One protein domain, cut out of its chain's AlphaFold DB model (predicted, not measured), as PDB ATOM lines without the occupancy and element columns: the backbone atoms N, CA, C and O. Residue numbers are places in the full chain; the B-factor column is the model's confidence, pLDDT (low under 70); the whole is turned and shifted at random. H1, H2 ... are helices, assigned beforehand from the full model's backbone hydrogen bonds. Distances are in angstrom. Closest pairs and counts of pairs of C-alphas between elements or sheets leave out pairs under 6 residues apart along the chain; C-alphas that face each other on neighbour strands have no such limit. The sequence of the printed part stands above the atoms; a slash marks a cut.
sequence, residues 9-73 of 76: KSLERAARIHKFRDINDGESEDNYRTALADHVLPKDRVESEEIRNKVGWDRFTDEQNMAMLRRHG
ATOM      1  N   LYS A   9     -13.078 -29.761   9.336       93.00
ATOM      2  CA  LYS A   9     -12.350 -29.501  10.594       93.00
ATOM      3  C   LYS A   9     -13.071 -28.469  11.455       93.00
ATOM      4  O   LYS A   9     -13.125 -28.603  12.680       93.00
ATOM      5  N   SER A  10     -13.636 -27.441  10.825       94.44
ATOM      6  CA  SER A  10     -14.461 -26.448  11.513       94.44
ATOM      7  C   SER A  10     -15.736 -27.070  12.101       94.44
ATOM      8  O   SER A  10     -16.095 -26.760  13.240       94.44
ATOM      9  N   LEU A  11     -16.353 -28.025  11.390       94.25
ATOM     10  CA  LEU A  11     -17.525 -28.771  11.863       94.25
ATOM     11  C   LEU A  11     -17.190 -29.692  13.038       94.25
ATOM     12  O   LEU A  11     -17.921 -29.705  14.021       94.25
ATOM     13  N   GLU A  12     -16.077 -30.426  12.985       94.06
ATOM     14  CA  GLU A  12     -15.615 -31.261  14.103       94.06
ATOM     15  C   GLU A  12     -15.369 -30.428  15.365       94.06
ATOM     16  O   GLU A  12     -15.726 -30.831  16.476       94.06
ATOM     17  N   ARG A  13     -14.791 -29.230  15.211       94.19
ATOM     18  CA  ARG A  13     -14.575 -28.316  16.334       94.19
ATOM     19  C   ARG A  13     -15.900 -27.848  16.941       94.19
ATOM     20  O   ARG A  13     -16.036 -27.906  18.164       94.19
ATOM     21  N   ALA A  14     -16.866 -27.425  16.124       94.31
ATOM     22  CA  ALA A  14     -18.199 -27.063  16.613       94.31
ATOM     23  C   ALA A  14     -18.929 -28.251  17.243       94.31
ATOM     24  O   ALA A  14     -19.501 -28.111  18.321       94.31
ATOM     25  N   ALA A  15     -18.850 -29.437  16.641       95.56
ATOM     26  CA  ALA A  15     -19.447 -30.650  17.184       95.56
ATOM     27  C   ALA A  15     -18.941 -30.948  18.601       95.56
ATOM     28  O   ALA A  15     -19.748 -31.182  19.501       95.56
ATOM     29  N   ARG A  16     -17.630 -30.823  18.848       95.31
ATOM     30  CA  ARG A  16     -17.050 -30.982  20.194       95.31
ATOM     31  C   ARG A  16     -17.571 -29.941  21.189       95.31
ATOM     32  O   ARG A  16     -17.900 -30.301  22.318       95.31
ATOM     33  N   ILE A  17     -17.678 -28.674  20.781       94.62
ATOM     34  CA  ILE A  17     -18.213 -27.584  21.623       94.62
ATOM     35  C   ILE A  17     -19.675 -27.857  21.991       94.62
ATOM     36  O   ILE A  17     -20.061 -27.780  23.160       94.62
ATOM     37  N   HIS A  18     -20.479 -28.249  21.005       94.94
ATOM     38  CA  HIS A  18     -21.909 -28.513  21.162       94.94
ATOM     39  C   HIS A  18     -22.235 -29.905  21.705       94.94
ATOM     40  O   HIS A  18     -23.422 -30.235  21.849       94.94
ATOM     41  N   LYS A  19     -21.204 -30.701  22.032       96.00
ATOM     42  CA  LYS A  19     -21.300 -32.099  22.481       96.00
ATOM     43  C   LYS A  19     -22.160 -32.946  21.534       96.00
ATOM     44  O   LYS A  19     -23.027 -33.700  21.971       96.00
ATOM     45  N   PHE A  20     -21.986 -32.728  20.235       96.44
ATOM     46  CA  PHE A  20     -22.572 -33.543  19.180       96.44
ATOM     47  C   PHE A  20     -21.723 -34.799  18.950       96.44
ATOM     48  O   PHE A  20     -20.604 -34.901  19.453       96.44
ATOM     49  N   ARG A  21     -22.273 -35.770  18.217       95.06
ATOM     50  CA  ARG A  21     -21.541 -36.981  17.829       95.06
ATOM     51  C   ARG A  21     -20.403 -36.655  16.858       95.06
ATOM     52  O   ARG A  21     -20.460 -35.638  16.176       95.06
ATOM     53  N   ASP A  22     -19.439 -37.564  16.755       93.62
ATOM     54  CA  ASP A  22     -18.450 -37.550  15.677       93.62
ATOM     55  C   ASP A  22     -19.094 -37.917  14.322       93.62
ATOM     56  O   ASP A  22     -20.230 -38.414  14.251       93.62
ATOM     57  N   ILE A  23     -18.365 -37.648  13.235       91.75
ATOM     58  CA  ILE A  23     -18.772 -38.047  11.883       91.75
ATOM     59  C   ILE A  23     -18.819 -39.572  11.768       91.75
ATOM     60  O   ILE A  23     -17.934 -40.272  12.263       91.75
ATOM     61  N   ASN A  24     -19.861 -40.091  11.119       91.88
ATOM     62  CA  ASN A  24     -19.969 -41.524  10.866       91.88
ATOM     63  C   ASN A  24     -19.081 -41.934   9.685       91.88
ATOM     64  O   ASN A  24     -18.853 -41.150   8.763       91.88
ATOM     65  N   ASP A  25     -18.629 -43.188   9.675       91.44
ATOM     66  CA  ASP A  25     -17.858 -43.715   8.551       91.44
ATOM     67  C   ASP A  25     -18.676 -43.643   7.246       91.44
ATOM     68  O   ASP A  25     -19.829 -44.078   7.191       91.44
ATOM     69  N   GLY A  26     -18.099 -43.029   6.210       91.75
ATOM     70  CA  GLY A  26     -18.755 -42.784   4.921       91.75
ATOM     71  C   GLY A  26     -19.807 -41.662   4.884       91.75
ATOM     72  O   GLY A  26     -20.438 -41.470   3.844       91.75
ATOM     73  N   GLU A  27     -20.022 -40.907   5.967       92.44
ATOM     74  CA  GLU A  27     -20.928 -39.752   5.955       92.44
ATOM     75  C   GLU A  27     -20.332 -38.582   5.151       92.44
ATOM     76  O   GLU A  27     -19.144 -38.280   5.240       92.44
ATOM     77  N   SER A  28     -21.154 -37.908   4.341       94.62
ATOM     78  CA  SER A  28     -20.714 -36.720   3.604       94.62
ATOM     79  C   SER A  28     -20.679 -35.485   4.507       94.62
ATOM     80  O   SER A  28     -21.479 -35.355   5.437       94.62
ATOM     81  N   GLU A  29     -19.798 -34.529   4.186       92.94
ATOM     82  CA  GLU A  29     -19.709 -33.259   4.920       92.94
ATOM     83  C   GLU A  29     -21.067 -32.548   4.989       92.94
ATOM     84  O   GLU A  29     -21.463 -32.090   6.055       92.94
ATOM     85  N   ASP A  30     -21.809 -32.481   3.879       93.56
ATOM     86  CA  ASP A  30     -23.091 -31.770   3.832       93.56
ATOM     87  C   ASP A  30     -24.168 -32.440   4.709       93.56
ATOM     88  O   ASP A  30     -24.954 -31.741   5.361       93.56
ATOM     89  N   ASN A  31     -24.179 -33.776   4.796       95.19
ATOM     90  CA  ASN A  31     -25.084 -34.501   5.693       95.19
ATOM     91  C   ASN A  31     -24.725 -34.240   7.158       95.19
ATOM     92  O   ASN A  31     -25.592 -33.874   7.955       95.19
ATOM     93  N   TYR A  32     -23.439 -34.358   7.496       96.56
ATOM     94  CA  TYR A  32     -22.951 -34.104   8.847       96.56
ATOM     95  C   TYR A  32     -23.204 -32.654   9.282       96.56
ATOM     96  O   TYR A  32     -23.695 -32.401  10.382       96.56
ATOM     97  N   ARG A  33     -22.950 -31.695   8.386       96.50
ATOM     98  CA  ARG A  33     -23.214 -30.264   8.572       96.50
ATOM     99  C   ARG A  33     -24.683 -29.992   8.851       96.50
ATOM    100  O   ARG A  33     -24.997 -29.242   9.771       96.50
ATOM    101  N   THR A  34     -25.578 -30.607   8.079       95.69
ATOM    102  CA  THR A  34     -27.025 -30.456   8.268       95.69
ATOM    103  C   THR A  34     -27.447 -30.981   9.637       95.69
ATOM    104  O   THR A  34     -28.121 -30.267  10.379       95.69
ATOM    105  N   ALA A  35     -26.977 -32.173  10.015       96.50
ATOM    106  CA  ALA A  35     -27.292 -32.777  11.307       96.50
ATOM    107  C   ALA A  35     -26.737 -31.964  12.492       96.50
ATOM    108  O   ALA A  35     -27.430 -31.772  13.493       96.50
ATOM    109  N   LEU A  36     -25.510 -31.445  12.373       96.44
ATOM    110  CA  LEU A  36     -24.921 -30.568  13.381       96.44
ATOM    111  C   LEU A  36     -25.710 -29.257  13.497       96.44
ATOM    112  O   LEU A  36     -26.036 -28.843  14.607       96.44
ATOM    113  N   ALA A  37     -26.071 -28.627  12.379       96.12
ATOM    114  CA  ALA A  37     -26.875 -27.408  12.395       96.12
ATOM    115  C   ALA A  37     -28.257 -27.629  13.031       96.12
ATOM    116  O   ALA A  37     -28.705 -26.797  13.815       96.12
ATOM    117  N   ASP A  38     -28.923 -28.754  12.751       95.81
ATOM    118  CA  ASP A  38     -30.199 -29.113  13.387       95.81
ATOM    119  C   ASP A  38     -30.054 -29.275  14.913       95.81
ATOM    120  O   ASP A  38     -30.923 -28.842  15.671       95.81
ATOM    121  N   HIS A  39     -28.937 -29.844  15.380       96.12
ATOM    122  CA  HIS A  39     -28.625 -29.981  16.810       96.12
ATOM    123  C   HIS A  39     -28.313 -28.644  17.494       96.12
ATOM    124  O   HIS A  39     -28.631 -28.456  18.673       96.12
ATOM    125  N   VAL A  40     -27.677 -27.719  16.772       95.31
ATOM    126  CA  VAL A  40     -27.314 -26.386  17.279       95.31
ATOM    127  C   VAL A  40     -28.512 -25.434  17.262       95.31
ATOM    128  O   VAL A  40     -28.650 -24.636  18.186       95.31
ATOM    129  N   LEU A  41     -29.438 -25.579  16.310       93.88
ATOM    130  CA  LEU A  41     -30.612 -24.718  16.114       93.88
ATOM    131  C   LEU A  41     -31.404 -24.355  17.390       93.88
ATOM    132  O   LEU A  41     -31.733 -23.176  17.557       93.88
ATOM    133  N   PRO A  42     -31.755 -25.295  18.295       92.38
ATOM    134  CA  PRO A  42     -32.480 -24.948  19.517       92.38
ATOM    135  C   PRO A  42     -31.631 -24.194  20.556       92.38
ATOM    136  O   PRO A  42     -32.204 -23.606  21.471       92.38
ATOM    137  N   LYS A  43     -30.297 -24.219  20.444       92.31
ATOM    138  CA  LYS A  43     -29.352 -23.585  21.380       92.31
ATOM    139  C   LYS A  43     -28.892 -22.225  20.873       92.31
ATOM    140  O   LYS A  43     -29.012 -21.235  21.587       92.31
ATOM    141  N   ASP A  44     -28.389 -22.199  19.642       92.38
ATOM    142  CA  ASP A  44     -27.929 -21.002  18.957       92.38
ATOM    143  C   ASP A  44     -28.431 -21.011  17.513       92.38
ATOM    144  O   ASP A  44     -28.054 -21.811  16.656       92.38
ATOM    145  N   ARG A  45     -29.346 -20.086  17.269       91.56
ATOM    146  CA  ARG A  45     -30.019 -19.905  15.994       91.56
ATOM    147  C   ARG A  45     -29.066 -19.387  14.921       91.56
ATOM    148  O   ARG A  45     -29.093 -19.887  13.800       91.56
ATOM    149  N   VAL A  46     -28.222 -18.427  15.287       92.06
ATOM    150  CA  VAL A  46     -27.290 -17.778  14.366       92.06
ATOM    151  C   VAL A  46     -26.191 -18.760  13.998       92.06
ATOM    152  O   VAL A  46     -25.984 -19.001  12.814       92.06
ATOM    153  N   GLU A  47     -25.577 -19.418  14.984       94.06
ATOM    154  CA  GLU A  47     -24.508 -20.388  14.719       94.06
ATOM    155  C   GLU A  47     -25.013 -21.579  13.886       94.06
ATOM    156  O   GLU A  47     -24.327 -22.037  12.976       94.06
ATOM    157  N   SER A  48     -26.245 -22.050  14.115       94.50
ATOM    158  CA  SER A  48     -26.869 -23.063  13.248       94.50
ATOM    159  C   SER A  48     -26.893 -22.623  11.781       94.50
ATOM    160  O   SER A  48     -26.610 -23.417  10.885       94.50
ATOM    161  N   GLU A  49     -27.242 -21.367  11.514       94.56
ATOM    162  CA  GLU A  49     -27.253 -20.835  10.152       94.56
ATOM    163  C   GLU A  49     -25.848 -20.619   9.596       94.56
ATOM    164  O   GLU A  49     -25.619 -20.894   8.420       94.56
ATOM    165  N   GLU A  50     -24.886 -20.212  10.420       95.50
ATOM    166  CA  GLU A  50     -23.480 -20.113  10.015       95.50
ATOM    167  C   GLU A  50     -22.930 -21.483   9.600       95.50
ATOM    168  O   GLU A  50     -22.299 -21.626   8.549       95.50
ATOM    169  N   ILE A  51     -23.259 -22.531  10.362       95.69
ATOM    170  CA  ILE A  51     -22.902 -23.915  10.044       95.69
ATOM    171  C   ILE A  51     -23.525 -24.333   8.710       95.69
ATOM    172  O   ILE A  51     -22.825 -24.907   7.877       95.69
ATOM    173  N   ARG A  52     -24.803 -24.026   8.444       94.62
ATOM    174  CA  ARG A  52     -25.444 -24.373   7.156       94.62
ATOM    175  C   ARG A  52     -24.821 -23.638   5.978       94.62
ATOM    176  O   ARG A  52     -24.586 -24.248   4.938       94.62
ATOM    177  N   ASN A  53     -24.566 -22.345   6.143       94.06
ATOM    178  CA  ASN A  53     -24.151 -21.458   5.059       94.06
ATOM    179  C   ASN A  53     -22.630 -21.418   4.853       94.06
ATOM    180  O   ASN A  53     -22.165 -20.815   3.889       94.06
ATOM    181  N   LYS A  54     -21.860 -22.091   5.719       94.75
ATOM    182  CA  LYS A  54     -20.387 -22.187   5.695       94.75
ATOM    183  C   LYS A  54     -19.658 -20.867   5.989       94.75
ATOM    184  O   LYS A  54     -18.432 -20.866   6.092       94.75
ATOM    185  N   VAL A  55     -20.389 -19.771   6.166       93.62
ATOM    186  CA  VAL A  55     -19.880 -18.414   6.388       93.62
ATOM    187  C   VAL A  55     -20.572 -17.782   7.588       93.62
ATOM    188  O   VAL A  55     -21.694 -18.160   7.919       93.62
ATOM    189  N   GLY A  56     -19.920 -16.799   8.197       92.50
ATOM    190  CA  GLY A  56     -20.501 -15.971   9.242       92.50
ATOM    191  C   GLY A  56     -21.758 -15.217   8.806       92.50
ATOM    192  O   GLY A  56     -21.947 -14.903   7.624       92.50
ATOM    193  N   TRP A  57     -22.615 -14.904   9.781       91.25
ATOM    194  CA  TRP A  57     -23.909 -14.245   9.547       91.25
ATOM    195  C   TRP A  57     -23.794 -12.856   8.904       91.25
ATOM    196  O   TRP A  57     -24.724 -12.391   8.251       91.25
ATOM    197  N   ASP A  58     -22.641 -12.205   9.046       92.50
ATOM    198  CA  ASP A  58     -22.316 -10.913   8.437       92.50
ATOM    199  C   ASP A  58     -22.157 -10.985   6.910       92.50
ATOM    200  O   ASP A  58     -22.207  -9.958   6.233       92.50
ATOM    201  N   ARG A  59     -21.990 -12.195   6.361       93.31
ATOM    202  CA  ARG A  59     -21.818 -12.453   4.924       93.31
ATOM    203  C   ARG A  59     -22.970 -13.244   4.314       93.31
ATOM    204  O   ARG A  59     -22.846 -13.732   3.191       93.31
ATOM    205  N   PHE A  60     -24.085 -13.371   5.030       92.31
ATOM    206  CA  PHE A  60     -25.290 -13.976   4.478       92.31
ATOM    207  C   PHE A  60     -25.823 -13.155   3.306       92.31
ATOM    208  O   PHE A  60     -25.950 -11.933   3.382       92.31
ATOM    209  N   THR A  61     -26.193 -13.846   2.232       93.25
ATOM    210  CA  THR A  61     -26.992 -13.255   1.157       93.25
ATOM    211  C   THR A  61     -28.392 -12.909   1.668       93.25
ATOM    212  O   THR A  61     -28.849 -13.426   2.692       93.25
ATOM    213  N   ASP A  62     -29.126 -12.072   0.934       90.44
ATOM    214  CA  ASP A  62     -30.516 -11.737   1.276       90.44
ATOM    215  C   ASP A  62     -31.398 -12.989   1.402       90.44
ATOM    216  O   ASP A  62     -32.231 -13.094   2.302       90.44
ATOM    217  N   GLU A  63     -31.173 -13.991   0.551       90.25
ATOM    218  CA  GLU A  63     -31.894 -15.264   0.604       90.25
ATOM    219  C   GLU A  63     -31.585 -16.059   1.877       90.25
ATOM    220  O   GLU A  63     -32.500 -16.624   2.486       90.25
ATOM    221  N   GLN A  64     -30.319 -16.077   2.304       90.69
ATOM    222  CA  GLN A  64     -29.876 -16.742   3.532       90.69
ATOM    223  C   GLN A  64     -30.416 -16.026   4.770       90.69
ATOM    224  O   GLN A  64     -30.964 -16.676   5.662       90.69
ATOM    225  N   ASN A  65     -30.389 -14.692   4.776       88.75
ATOM    226  CA  ASN A  65     -31.019 -13.879   5.814       88.75
ATOM    227  C   ASN A  65     -32.524 -14.166   5.911       88.75
ATOM    228  O   ASN A  65     -33.052 -14.424   6.994       88.75
ATOM    229  N   MET A  66     -33.227 -14.219   4.780       89.12
ATOM    230  CA  MET A  66     -34.651 -14.562   4.758       89.12
ATOM    231  C   MET A  66     -34.920 -16.015   5.170       89.12
ATOM    232  O   MET A  66     -35.962 -16.308   5.759       89.12
ATOM    233  N   ALA A  67     -34.032 -16.960   4.858       87.62
ATOM    234  CA  ALA A  67     -34.141 -18.346   5.311       87.62
ATOM    235  C   ALA A  67     -33.981 -18.457   6.836       87.62
ATOM    236  O   ALA A  67     -34.823 -19.081   7.486       87.62
ATOM    237  N   MET A  68     -32.980 -17.778   7.400       88.31
ATOM    238  CA  MET A  68     -32.769 -17.638   8.842       88.31
ATOM    239  C   MET A  68     -34.028 -17.078   9.527       88.31
ATOM    240  O   MET A  68     -34.581 -17.702  10.436       88.31
ATOM    241  N   LEU A  69     -34.563 -15.950   9.042       86.50
ATOM    242  CA  LEU A  69     -35.774 -15.326   9.601       86.50
ATOM    243  C   LEU A  69     -37.003 -16.251   9.553       86.50
ATOM    244  O   LEU A  69     -37.778 -16.307  10.511       86.50
ATOM    245  N   ARG A  70     -37.172 -17.007   8.457       86.12
ATOM    246  CA  ARG A  70     -38.259 -17.990   8.306       86.12
ATOM    247  C   ARG A  70     -38.143 -19.132   9.313       86.12
ATOM    248  O   ARG A  70     -39.138 -19.481   9.943       86.12
ATOM    249  N   ARG A  71     -36.945 -19.698   9.495       80.88
ATOM    250  CA  ARG A  71     -36.706 -20.827  10.415       80.88
ATOM    251  C   ARG A  71     -36.801 -20.431  11.882       80.88
ATOM    252  O   ARG A  71     -37.217 -21.232  12.712       80.88
ATOM    253  N   HIS A  72     -36.447 -19.195  12.210       74.75
ATOM    254  CA  HIS A  72     -36.503 -18.708  13.585       74.75
ATOM    255  C   HIS A  72     -37.869 -18.170  13.994       74.75
ATOM    256  O   HIS A  72     -38.056 -17.866  15.175       74.75
ATOM    257  N   GLY A  73     -38.817 -18.111  13.054       66.00
ATOM    258  CA  GLY A  73     -40.167 -17.648  13.307       66.00
ATOM    259  C   GLY A  73     -40.134 -16.234  13.859       66.00
ATOM    260  O   GLY A  73     -40.272 -16.033  15.064       66.00
TER     261      GLY A  73
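This is residues 9 to 73 of the 76 residues of an uncharacterized protein of marine sediment metagenome (UniProt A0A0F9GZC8). Picture a hairpin of two helices, H2 and H3, side by side, with H1 running alongside them so that the centres of these three form a triangle, and with H4 packed aslant on H3 on the side away from H2. The long axis runs across the helices, from the loop between H1 and H2, which reaches out around Asp 25, to H4 at the other end. The printed part has 65 residues with four named helices, H1, H2, H3 and H4 in that order, and no named strand; its class is all helix. The whole is compact, with a radius of gyration of the C-alphas of 11.8 A, yet elongated in outline, 35 by 20 by 16 A.

Begin with H1, residues 9 to 17, and look across to H2, residues 29 to 40: they only just touch, with 3 pairs of C-alphas within 8 A, the closest being those of Ala 15 and Leu 36 at 6.7 A. H2 touches H1 with residues 33 to 36 alone, and the two helices run the same way at a shallow tilt of 26 degrees. Go on to H3, residues 45 to 53, which forms a helical hairpin with H2: they touch, run opposite ways at a shallow tilt of 5 degrees, and their closest C-alphas, of Ala 37 and Ser 48, are 4.4 A apart. H1 and H3 are close but not clearly touching, with C-alphas 11 and 51 closest at 7.5 A. H4, residues 62 to 72, forms a second helical hairpin with H3; they touch, closest at the C-alphas of Glu 49 and Met 68, 6.5 A, and run opposite ways at a steep tilt of 44 degrees. H4 is apart from H1 and from H2. With two of the three touching pairs at a shallow tilt, the packing is mostly aligned, that is, helix lines at small angles, but only just. In H1, H2, H3 and H4 every pair of O i and N i+4 is within hydrogen-bond range.

Find C-alpha 9 at (-12.350, -29.501, 10.594); from there H1 runs 12.6 A to C-alpha 17. H2 begins at C-alpha 29, at (-19.709, -33.259, 4.920), and is the longest helix, with 12 residues over 16.1 A. H3 covers 12.5 A from Arg 45 to Asn 53. H4 covers 15.4 A and ends at C-alpha 72, at (-36.503, -18.708, 13.585).

Look to Asp 25 and Asp 62 for the two C-alphas farthest apart, 35.2 A. The link from H1 to H2, 11 residues, is long; that from H2 to H3 is tight, and that from H3 to H4 is short. The printed part has no cut. Its mean pLDDT is 92.4, and residue 73 is the one printed residue under 70.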